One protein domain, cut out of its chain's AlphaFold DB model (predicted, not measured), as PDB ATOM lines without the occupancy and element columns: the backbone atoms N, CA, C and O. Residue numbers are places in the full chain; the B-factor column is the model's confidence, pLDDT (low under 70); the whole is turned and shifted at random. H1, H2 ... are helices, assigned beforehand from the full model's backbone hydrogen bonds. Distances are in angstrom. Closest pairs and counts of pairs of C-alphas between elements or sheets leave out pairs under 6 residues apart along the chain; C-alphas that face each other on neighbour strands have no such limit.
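Overview. This is residues 18 to 93 of the 94 residues of an uncharacterized protein of Armatimonadetes bacterium 55-13 (UniProt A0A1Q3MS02). What shape do these atoms make? A small head of three short-linked helices, H1, H2 and the first part of H3, sits at one end, and from it a long arm sticks out, residues 60 to 93, made of the last part of H3, a link, and the whole of H4. H3 and H4 make the two sides of a wide, open arch, with residues 66 to 70 at its top. What is it built of, and how large is it? The printed part has 76 residues with four named helices, H1 to H4 in order, and no named strand, and its class is all helix. It is extended, with a radius of gyration of the C-alphas of 20.1 A, and flat, spanning 55 by 34 by 18 A.

Along the chain. Where are the first two helices? H1 is residues 18 to 25, beginning at C-alpha 18 at (180.256, 252.471, 229.240). H2 is residues 31 to 43, 19.1 A from first to last C-alpha. Where are the two longest? H3 is residues 45 to 65, 30.2 A long, beginning at C-alpha 45 at (169.622, 259.477, 225.185). H4 is residues 71 to 91, 30.8 A long, ending at C-alpha 91 at (196.576, 258.453, 178.831).

Arrangement. How does H1 stand to the helices after it? H1 touches H2, about perpendicular at 74 degrees, with residues 33 to 38 of H2 alone; their closest C-alphas, of Ala 24 and Arg 34, are 5.5 A apart. H1 touches H3 at a steep tilt of 46 degrees, the same way; their closest C-alphas, of Ala 25 and Thr 55, are 5.2 A apart. How do H2 and H3 meet? They touch only at the corner by their link, at a steep tilt of 58 degrees, opposite ways, with residues 40 to 42 of H2 and 47 to 51 of H3; the closest C-alphas, of Ala 41 and Lys 48, are 4.6 A apart. What does H4 touch? H4 touches no helix and is apart from H1, H2 and H3. Are the helix backbones well formed? Every O i to N i+4 pair is within hydrogen-bond range in H2, H3 and H4, and 3 of 4 are in H1.

Size, cuts and confidence. How far does it reach? The two C-alphas farthest apart, of Gly 46 and Gln 93, are 57.5 A apart. Without the free stretch, the body of 42 residues spans 23 by 21 by 13 A. Is there a cut or a long link? The printed part has no cut, and the links H1 to H2, H2 to H3 and H3 to H4 are tight. Where is confidence low? The mean pLDDT of the printed part is 84.9, and residues 67 to 68 and 86 to 93 are under 70.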
ATOM      1  N   GLU A  18     179.154 251.538 228.992       90.00
ATOM      2  CA  GLU A  18     180.256 252.471 229.240       90.00
ATOM      3  C   GLU A  18     181.569 252.019 228.580       90.00
ATOM      4  O   GLU A  18     182.172 252.752 227.794       90.00
ATOM      5  N   GLY A  19     181.980 250.767 228.803       90.69
ATOM      6  CA  GLY A  19     183.203 250.227 228.206       90.69
ATOM      7  C   GLY A  19     183.143 250.068 226.680       90.69
ATOM      8  O   GLY A  19     184.184 250.062 226.023       90.69
ATOM      9  N   LEU A  20     181.950 249.922 226.097       91.56
ATOM     10  CA  LEU A  20     181.761 249.852 224.644       91.56
ATOM     11  C   LEU A  20     181.774 251.248 224.014       91.56
ATOM     12  O   LEU A  20     182.366 251.426 222.954       91.56
ATOM     13  N   LEU A  21     181.173 252.235 224.681       91.50
ATOM     14  CA  LEU A  21     181.131 253.626 224.231       91.50
ATOM     15  C   LEU A  21     182.516 254.277 224.289       91.50
ATOM     16  O   LEU A  21     182.901 254.931 223.325       91.50
ATOM     17  N   ASN A  22     183.299 254.020 225.342       91.50
ATOM     18  CA  ASN A  22     184.696 254.467 225.422       91.50
ATOM     19  C   ASN A  22     185.520 253.961 224.227       91.50
ATOM     20  O   ASN A  22     186.142 254.751 223.516       91.50
ATOM     21  N   ARG A  23     185.430 252.655 223.939       91.06
ATOM     22  CA  ARG A  23     186.114 252.037 222.793       91.06
ATOM     23  C   ARG A  23     185.544 252.474 221.437       91.06
ATOM     24  O   ARG A  23     186.183 252.336 220.393       91.06
ATOM     25  N   ALA A  24     184.295 252.925 221.385       91.12
ATOM     26  CA  ALA A  24     183.701 253.481 220.170       91.12
ATOM     27  C   ALA A  24     184.215 254.898 219.894       91.12
ATOM     28  O   ALA A  24     184.505 255.213 218.734       91.12
ATOM     29  N   ALA A  25     184.369 255.703 220.947       90.44
ATOM     30  CA  ALA A  25     184.826 257.084 220.883       90.44
ATOM     31  C   ALA A  25     186.323 257.202 220.545       90.44
ATOM     32  O   ALA A  25     186.701 258.009 219.696       90.44
ATOM     33  N   ASP A  26     187.183 256.374 221.147       88.31
ATOM     34  CA  ASP A  26     188.629 256.382 220.865       88.31
ATOM     35  C   ASP A  26     188.994 255.777 219.492       88.31
ATOM     36  O   ASP A  26     190.061 256.065 218.942       88.31
ATOM     37  N   GLY A  27     188.075 255.008 218.897       86.62
ATOM     38  CA  GLY A  27     188.256 254.312 217.622       86.62
ATOM     39  C   GLY A  27     188.917 252.933 217.737       86.62
ATOM     40  O   GLY A  27     189.213 252.319 216.710       86.62
ATOM     41  N   SER A  28     189.136 252.423 218.951       89.56
ATOM     42  CA  SER A  28     189.718 251.099 219.206       89.56
ATOM     43  C   SER A  28     188.739 249.956 218.912       89.56
ATOM     44  O   SER A  28     189.156 248.869 218.504       89.56
ATOM     45  N   SER A  29     187.431 250.187 219.054       88.00
ATOM     46  CA  SER A  29     186.405 249.218 218.655       88.00
ATOM     47  C   SER A  29     186.160 249.246 217.147       88.00
ATOM     48  O   SER A  29     185.946 250.293 216.527       88.00
ATOM     49  N   LYS A  30     186.137 248.051 216.552       88.31
ATOM     50  CA  LYS A  30     185.866 247.820 215.130       88.31
ATOM     51  C   LYS A  30     184.736 246.802 214.962       88.31
ATOM     52  O   LYS A  30     184.406 246.062 215.889       88.31
ATOM     53  N   GLY A  31     184.141 246.776 213.771       91.75
ATOM     54  CA  GLY A  31     183.125 245.791 213.390       91.75
ATOM     55  C   GLY A  31     181.869 245.825 214.267       91.75
ATOM     56  O   GLY A  31     181.334 246.893 214.570       91.75
ATOM     57  N   LEU A  32     181.403 244.640 214.673       91.19
ATOM     58  CA  LEU A  32     180.119 244.449 215.359       91.19
ATOM     59  C   LEU A  32     180.028 245.182 216.700       91.19
ATOM     60  O   LEU A  32     178.983 245.741 217.013       91.19
ATOM     61  N   ALA A  33     181.117 245.230 217.474       87.75
ATOM     62  CA  ALA A  33     181.118 245.898 218.776       87.75
ATOM     63  C   ALA A  33     180.881 247.409 218.639       87.75
ATOM     64  O   ALA A  33     180.098 247.987 219.393       87.75
ATOM     65  N   ARG A  34     181.505 248.033 217.631       91.12
ATOM     66  CA  ARG A  34     181.286 249.446 217.302       91.12
ATOM     67  C   ARG A  34     179.854 249.672 216.837       91.12
ATOM     68  O   ARG A  34     179.195 250.587 217.319       91.12
ATOM     69  N   TRP A  35     179.363 248.831 215.928       93.31
ATOM     70  CA  TRP A  35     177.999 248.952 215.415       93.31
ATOM     71  C   TRP A  35     176.957 248.837 216.535       93.31
ATOM     72  O   TRP A  35     176.081 249.688 216.639       93.31
ATOM     73  N   TYR A  36     177.106 247.851 217.422       91.88
ATOM     74  CA  TYR A  36     176.225 247.664 218.574       91.88
ATOM     75  C   TYR A  36     176.243 248.875 219.521       91.88
ATOM     76  O   TYR A  36     175.184 249.344 219.941       91.88
ATOM     77  N   ALA A  37     177.427 249.427 219.813       90.81
ATOM     78  CA  ALA A  37     177.565 250.625 220.638       90.81
ATOM     79  C   ALA A  37     176.818 251.832 220.046       90.81
ATOM     80  O   ALA A  37     176.079 252.518 220.758       90.81
ATOM     81  N   LEU A  38     176.966 252.052 218.737       92.12
ATOM     82  CA  LEU A  38     176.304 253.139 218.015       92.12
ATOM     83  C   LEU A  38     174.788 252.934 217.919       92.12
ATOM     84  O   LEU A  38     174.033 253.874 218.159       92.12
ATOM     85  N   ALA A  39     174.336 251.713 217.627       93.62
ATOM     86  CA  ALA A  39     172.916 251.379 217.566       93.62
ATOM     87  C   ALA A  39     172.235 251.619 218.920       93.62
ATOM     88  O   ALA A  39     171.189 252.259 218.988       93.62
ATOM     89  N   HIS A  40     172.858 251.188 220.020       91.50
ATOM     90  CA  HIS A  40     172.327 251.451 221.355       91.50
ATOM     91  C   HIS A  40     172.296 252.952 221.673       91.50
ATOM     92  O   HIS A  40     171.294 253.454 222.182       91.50
ATOM     93  N   ALA A  41     173.367 253.690 221.361       91.19
ATOM     94  CA  ALA A  41     173.411 255.137 221.567       91.19
ATOM     95  C   ALA A  41     172.331 255.876 220.755       91.19
ATOM     96  O   ALA A  41     171.782 256.861 221.236       91.19
ATOM     97  N   ALA A  42     171.952 255.385 219.572       90.81
ATOM     98  CA  ALA A  42     170.863 255.969 218.788       90.81
ATOM     99  C   ALA A  42     169.496 255.886 219.499       90.81
ATOM    100  O   ALA A  42     168.660 256.772 219.326       90.81
ATOM    101  N   HIS A  43     169.283 254.854 220.321       88.69
ATOM    102  CA  HIS A  43     168.024 254.621 221.036       88.69
ATOM    103  C   HIS A  43     168.050 255.055 222.511       88.69
ATOM    104  O   HIS A  43     166.994 255.185 223.125       88.69
ATOM    105  N   CYS A  44     169.230 255.305 223.084       89.06
ATOM    106  CA  CYS A  44     169.407 255.703 224.479       89.06
ATOM    107  C   CYS A  44     170.003 257.113 224.575       89.06
ATOM    108  O   CYS A  44     171.178 257.332 224.274       89.06
ATOM    109  N   SER A  45     169.213 258.070 225.067       88.19
ATOM    110  CA  SER A  45     169.622 259.477 225.185       88.19
ATOM    111  C   SER A  45     170.806 259.699 226.137       88.19
ATOM    112  O   SER A  45     171.633 260.569 225.869       88.19
ATOM    113  N   GLY A  46     170.928 258.906 227.210       88.38
ATOM    114  CA  GLY A  46     172.073 258.948 228.132       88.38
ATOM    115  C   GLY A  46     173.369 258.484 227.465       88.38
ATOM    116  O   GLY A  46     174.357 259.216 227.436       88.38
ATOM    117  N   CYS A  47     173.332 257.317 226.815       90.12
ATOM    118  CA  CYS A  47     174.464 256.783 226.054       90.12
ATOM    119  C   CYS A  47     174.864 257.693 224.884       90.12
ATOM    120  O   CYS A  47     176.054 257.834 224.612       90.12
ATOM    121  N   LYS A  48     173.893 258.342 224.224       91.06
ATOM    122  CA  LYS A  48     174.156 259.333 223.175       91.06
ATOM    123  C   LYS A  48     174.951 260.522 223.704       91.06
ATOM    124  O   LYS A  48     176.022 260.813 223.187       91.06
ATOM    125  N   LYS A  49     174.446 261.182 224.755       91.06
ATOM    126  CA  LYS A  49     175.112 262.344 225.365       91.06
ATOM    127  C   LYS A  49     176.526 261.995 225.825       91.06
ATOM    128  O   LYS A  49     177.453 262.764 225.596       91.06
ATOM    129  N   PHE A  50     176.689 260.823 226.436       90.88
ATOM    130  CA  PHE A  50     177.991 260.333 226.872       90.88
ATOM    131  C   PHE A  50     178.962 260.147 225.697       90.88
ATOM    132  O   PHE A  50     180.087 260.645 225.740       90.88
ATOM    133  N   LEU A  51     178.517 259.494 224.620       91.25
ATOM    134  CA  LEU A  51     179.326 259.282 223.419       91.25
ATOM    135  C   LEU A  51     179.712 260.601 222.730       91.25
ATOM    136  O   LEU A  51     180.866 260.767 222.330       91.25
ATOM    137  N   ASP A  52     178.770 261.538 222.617       91.88
ATOM    138  CA  ASP A  52     179.003 262.856 222.018       91.88
ATOM    139  C   ASP A  52     180.054 263.642 222.819       91.88
ATOM    140  O   ASP A  52     180.976 264.223 222.242       91.88
ATOM    141  N   ASN A  53     179.962 263.616 224.153       91.88
ATOM    142  CA  ASN A  53     180.925 264.273 225.037       91.88
ATOM    143  C   ASN A  53     182.326 263.659 224.919       91.88
ATOM    144  O   ASN A  53     183.302 264.396 224.764       91.88
ATOM    145  N   LEU A  54     182.433 262.325 224.938       91.31
ATOM    146  CA  LEU A  54     183.714 261.634 224.761       91.31
ATOM    147  C   LEU A  54     184.355 261.965 223.413       91.31
ATOM    148  O   LEU A  54     185.543 262.276 223.350       91.31
ATOM    149  N   THR A  55     183.565 261.939 222.340       91.19
ATOM    150  CA  THR A  55     184.053 262.228 220.986       91.19
ATOM    151  C   THR A  55     184.603 263.652 220.902       91.19
ATOM    152  O   THR A  55     185.721 263.846 220.426       91.19
ATOM    153  N   ARG A  56     183.881 264.638 221.451       91.75
ATOM    154  CA  ARG A  56     184.339 266.038 221.504       91.75
ATOM    155  C   ARG A  56     185.642 266.200 222.280       91.75
ATOM    156  O   ARG A  56     186.548 266.877 221.805       91.75
ATOM    157  N   MET A  57     185.751 265.566 223.448       91.31
ATOM    158  CA  MET A  57     186.961 265.631 224.270       91.31
ATOM    159  C   MET A  57     188.168 265.029 223.536       91.31
ATOM    160  O   MET A  57     189.248 265.617 223.516       91.31
ATOM    161  N   ILE A  58     187.985 263.881 222.878       90.06
ATOM    162  CA  ILE A  58     189.042 263.223 222.099       90.06
ATOM    163  C   ILE A  58     189.454 264.077 220.898       90.06
ATOM    164  O   ILE A  58     190.646 264.205 220.616       90.06
ATOM    165  N   GLU A  59     188.500 264.682 220.194       89.38
ATOM    166  CA  GLU A  59     188.795 265.604 219.096       89.38
ATOM    167  C   GLU A  59     189.558 266.841 219.567       89.38
ATOM    168  O   GLU A  59     190.505 267.252 218.896       89.38
ATOM    169  N   GLN A  60     189.198 267.408 220.719       90.38
ATOM    170  CA  GLN A  60     189.923 268.533 221.302       90.38
ATOM    171  C   GLN A  60     191.375 268.152 221.610       90.38
ATOM    172  O   GLN A  60     192.292 268.821 221.135       90.38
ATOM    173  N   MET A  61     191.595 267.027 222.297       88.88
ATOM    174  CA  MET A  61     192.948 266.536 222.581       88.88
ATOM    175  C   MET A  61     193.746 266.260 221.299       88.88
ATOM    176  O   MET A  61     194.950 266.503 221.247       88.88
ATOM    177  N   ARG A  62     193.096 265.767 220.234       87.12
ATOM    178  CA  ARG A  62     193.748 265.563 218.930       87.12
ATOM    179  C   ARG A  62     194.166 266.878 218.282       87.12
ATOM    180  O   ARG A  62     195.258 266.922 217.727       87.12
ATOM    181  N   ARG A  63     193.335 267.922 218.365       84.62
ATOM    182  CA  ARG A  63     193.667 269.261 217.849       84.62
ATOM    183  C   ARG A  63     194.834 269.871 218.614       84.62
ATOM    184  O   ARG A  63     195.761 270.363 217.988       84.62
ATOM    185  N   GLU A  64     194.817 269.789 219.942       86.81
ATOM    186  CA  GLU A  64     195.901 270.304 220.792       86.81
ATOM    187  C   GLU A  64     197.221 269.560 220.561       86.81
ATOM    188  O   GLU A  64     198.290 270.165 220.557       86.81
ATOM    189  N   LYS A  65     197.158 268.245 220.322       81.69
ATOM    190  CA  LYS A  65     198.338 267.424 220.027       81.69
ATOM    191  C   LYS A  65     198.884 267.641 218.612       81.69
ATOM    192  O   LYS A  65     199.991 267.184 218.329       81.69
ATOM    193  N   GLN A  66     198.127 268.253 217.701       74.94
ATOM    194  CA  GLN A  66     198.517 268.305 216.296       74.94
ATOM    195  C   GLN A  66     199.773 269.180 216.136       74.94
ATOM    196  O   GLN A  66     199.711 270.381 216.404       74.94
ATOM    197  N   PRO A  67     200.924 268.604 215.731       69.44
ATOM    198  CA  PRO A  67     202.122 269.397 215.502       69.44
ATOM    199  C   PRO A  67     201.863 270.392 214.363       69.44
ATOM    200  O   PRO A  67     200.998 270.130 213.516       69.44
ATOM    201  N   PRO A  68     202.599 271.519 214.316       69.19
ATOM    202  CA  PRO A  68     202.503 272.444 213.197       69.19
ATOM    203  C   PRO A  68     202.687 271.664 211.895       69.19
ATOM    204  O   PRO A  68     203.628 270.883 211.748       69.19
ATOM    205  N   VAL A  69     201.730 271.827 210.983       73.25
ATOM    206  CA  VAL A  69     201.754 271.160 209.682       73.25
ATOM    207  C   VAL A  69     203.003 271.633 208.944       73.25
ATOM    208  O   VAL A  69     203.167 272.832 208.722       73.25
ATOM    209  N   ASP A  70     203.880 270.700 208.572       80.88
ATOM    210  CA  ASP A  70     205.025 270.997 207.712       80.88
ATOM    211  C   ASP A  70     204.502 271.384 206.323       80.88
ATOM    212  O   ASP A  70     204.144 270.524 205.512       80.88
ATOM    213  N   GLN A  71     204.434 272.690 206.059       80.44
ATOM    214  CA  GLN A  71     203.989 273.219 204.770       80.44
ATOM    215  C   GLN A  71     204.842 272.687 203.612       80.44
ATOM    216  O   GLN A  71     204.294 272.379 202.558       80.44
ATOM    217  N   GLY A  72     206.138 272.432 203.827       82.44
ATOM    218  CA  GLY A  72     207.002 271.850 202.799       82.44
ATOM    219  C   GLY A  72     206.617 270.412 202.438       82.44
ATOM    220  O   GLY A  72     206.749 269.997 201.286       82.44
ATOM    221  N   ALA A  73     206.102 269.626 203.390       83.19
ATOM    222  CA  ALA A  73     205.547 268.303 203.099       83.19
ATOM    223  C   ALA A  73     204.230 268.388 202.311       83.19
ATOM    224  O   ALA A  73     204.031 267.598 201.387       83.19
ATOM    225  N   VAL A  74     203.368 269.358 202.630       86.19
ATOM    226  CA  VAL A  74     202.103 269.596 201.912       86.19
ATOM    227  C   VAL A  74     202.356 270.043 200.471       86.19
ATOM    228  O   VAL A  74     201.713 269.526 199.556       86.19
ATOM    229  N   ASP A  75     203.322 270.933 200.249       88.88
ATOM    230  CA  ASP A  75     203.680 271.410 198.909       88.88
ATOM    231  C   ASP A  75     204.222 270.273 198.036       88.88
ATOM    232  O   ASP A  75     203.799 270.113 196.888       88.88
ATOM    233  N   ARG A  76     205.087 269.414 198.598       88.69
ATOM    234  CA  ARG A  76     205.590 268.214 197.906       88.69
ATOM    235  C   ARG A  76     204.467 267.242 197.544       88.69
ATOM    236  O   ARG A  76     204.434 266.751 196.420       88.69
ATOM    237  N   LEU A  77     203.534 266.983 198.463       88.31
ATOM    238  CA  LEU A  77     202.370 266.135 198.176       88.31
ATOM    239  C   LEU A  77     201.475 266.745 197.091       88.31
ATOM    240  O   LEU A  77     201.011 266.034 196.205       88.31
ATOM    241  N   THR A  78     201.256 268.058 197.136       89.31
ATOM    242  CA  THR A  78     200.433 268.775 196.153       89.31
ATOM    243  C   THR A  78     201.058 268.727 194.759       89.31
ATOM    244  O   THR A  78     200.342 268.536 193.776       89.31
ATOM    245  N   ALA A  79     202.384 268.859 194.668       87.62
ATOM    246  CA  ALA A  79     203.117 268.702 193.415       87.62
ATOM    247  C   ALA A  79     202.952 267.285 192.841       87.62
ATOM    248  O   ALA A  79     202.547 267.144 191.689       87.62
ATOM    249  N   LEU A  80     203.139 266.246 193.665       89.12
ATOM    250  CA  LEU A  80     202.978 264.848 193.244       89.12
ATOM    251  C   LEU A  80     201.556 264.533 192.756       89.12
ATOM    252  O   LEU A  80     201.388 263.869 191.739       89.12
ATOM    253  N   VAL A  81     200.521 265.028 193.441       87.75
ATOM    254  CA  VAL A  81     199.124 264.815 193.018       87.75
ATOM    255  C   VAL A  81     198.839 265.477 191.666       87.75
ATOM    256  O   VAL A  81     198.136 264.897 190.839       87.75
ATOM    257  N   ARG A  82     199.398 266.667 191.409       85.25
ATOM    258  CA  ARG A  82     199.269 267.334 190.102       85.25
ATOM    259  C   ARG A  82     199.972 266.562 188.994       85.25
ATOM    260  O   ARG A  82     199.416 266.454 187.908       85.25
ATOM    261  N   GLU A  83     201.162 266.036 189.265       80.88
ATOM    262  CA  GLU A  83     201.903 265.216 188.303       80.88
ATOM    263  C   GLU A  83     201.137 263.935 187.958       80.88
ATOM    264  O   GLU A  83     200.958 263.637 186.781       80.88
ATOM    265  N   VAL A  84     200.602 263.223 188.956       80.69
ATOM    266  CA  VAL A  84     199.795 262.010 188.725       80.69
ATOM    267  C   VAL A  84     198.529 262.325 187.920       80.69
ATOM    268  O   VAL A  84     198.281 261.672 186.909       80.69
ATOM    269  N   GLY A  85     197.777 263.369 188.285       75.62
ATOM    270  CA  GLY A  85     196.569 263.754 187.542       75.62
ATOM    271  C   GLY A  85     196.846 264.227 186.106       75.62
ATOM    272  O   GLY A  85     196.019 264.030 185.212       75.62
ATOM    273  N   ALA A  86     198.018 264.818 185.849       69.06
ATOM    274  CA  ALA A  86     198.450 265.197 184.502       69.06
ATOM    275  C   ALA A  86     198.818 263.979 183.636       69.06
ATOM    276  O   ALA A  86     198.589 263.989 182.428       69.06
ATOM    277  N   VAL A  87     199.366 262.922 184.243       65.38
ATOM    278  CA  VAL A  87     199.680 261.667 183.542       65.38
ATOM    279  C   VAL A  87     198.402 260.902 183.189       65.38
ATOM    280  O   VAL A  87     198.274 260.446 182.055       65.38
ATOM    281  N   GLU A  88     197.428 260.820 184.101       61.69
ATOM    282  CA  GLU A  88     196.150 260.130 183.849       61.69
ATOM    283  C   GLU A  88     195.360 260.782 182.699       61.69
ATOM    284  O   GLU A  88     194.915 260.100 181.774       61.69
ATOM    285  N   SER A  89     195.289 262.114 182.677       61.56
ATOM    286  CA  SER A  89     194.588 262.868 181.625       61.56
ATOM    287  C   SER A  89     195.269 262.817 180.246       61.56
ATOM    288  O   SER A  89     194.605 263.037 179.229       61.56
ATOM    289  N   ALA A  90     196.564 262.488 180.187       60.34
ATOM    290  CA  ALA A  90     197.291 262.253 178.937       60.34
ATOM    291  C   ALA A  90     197.082 260.831 178.384       60.34
ATOM    292  O   ALA A  90     197.167 260.627 177.175       60.34
ATOM    293  N   THR A  91     196.791 259.850 179.244       58.88
ATOM    294  CA  THR A  91     196.576 258.453 178.831       58.88
ATOM    295  C   THR A  91     195.165 258.156 178.317       58.88
ATOM    296  O   THR A  91     194.994 257.201 177.568       58.88
ATOM    297  N   GLU A  92     194.162 258.977 178.649       58.59
ATOM    298  CA  GLU A  92     192.772 258.794 178.185       58.59
ATOM    299  C   GLU A  92     192.497 259.347 176.768       58.59
ATOM    300  O   GLU A  92     191.397 259.181 176.245       58.59
ATOM    301  N   GLN A  93     193.475 260.003 176.131       53.94
ATOM    302  CA  GLN A  93     193.345 260.599 174.787       53.94
ATOM    303  C   GLN A  93     194.106 259.827 173.687       53.94
ATOM    304  O   GLN A  93     194.266 260.354 172.584       53.94
TER     305      GLN A  93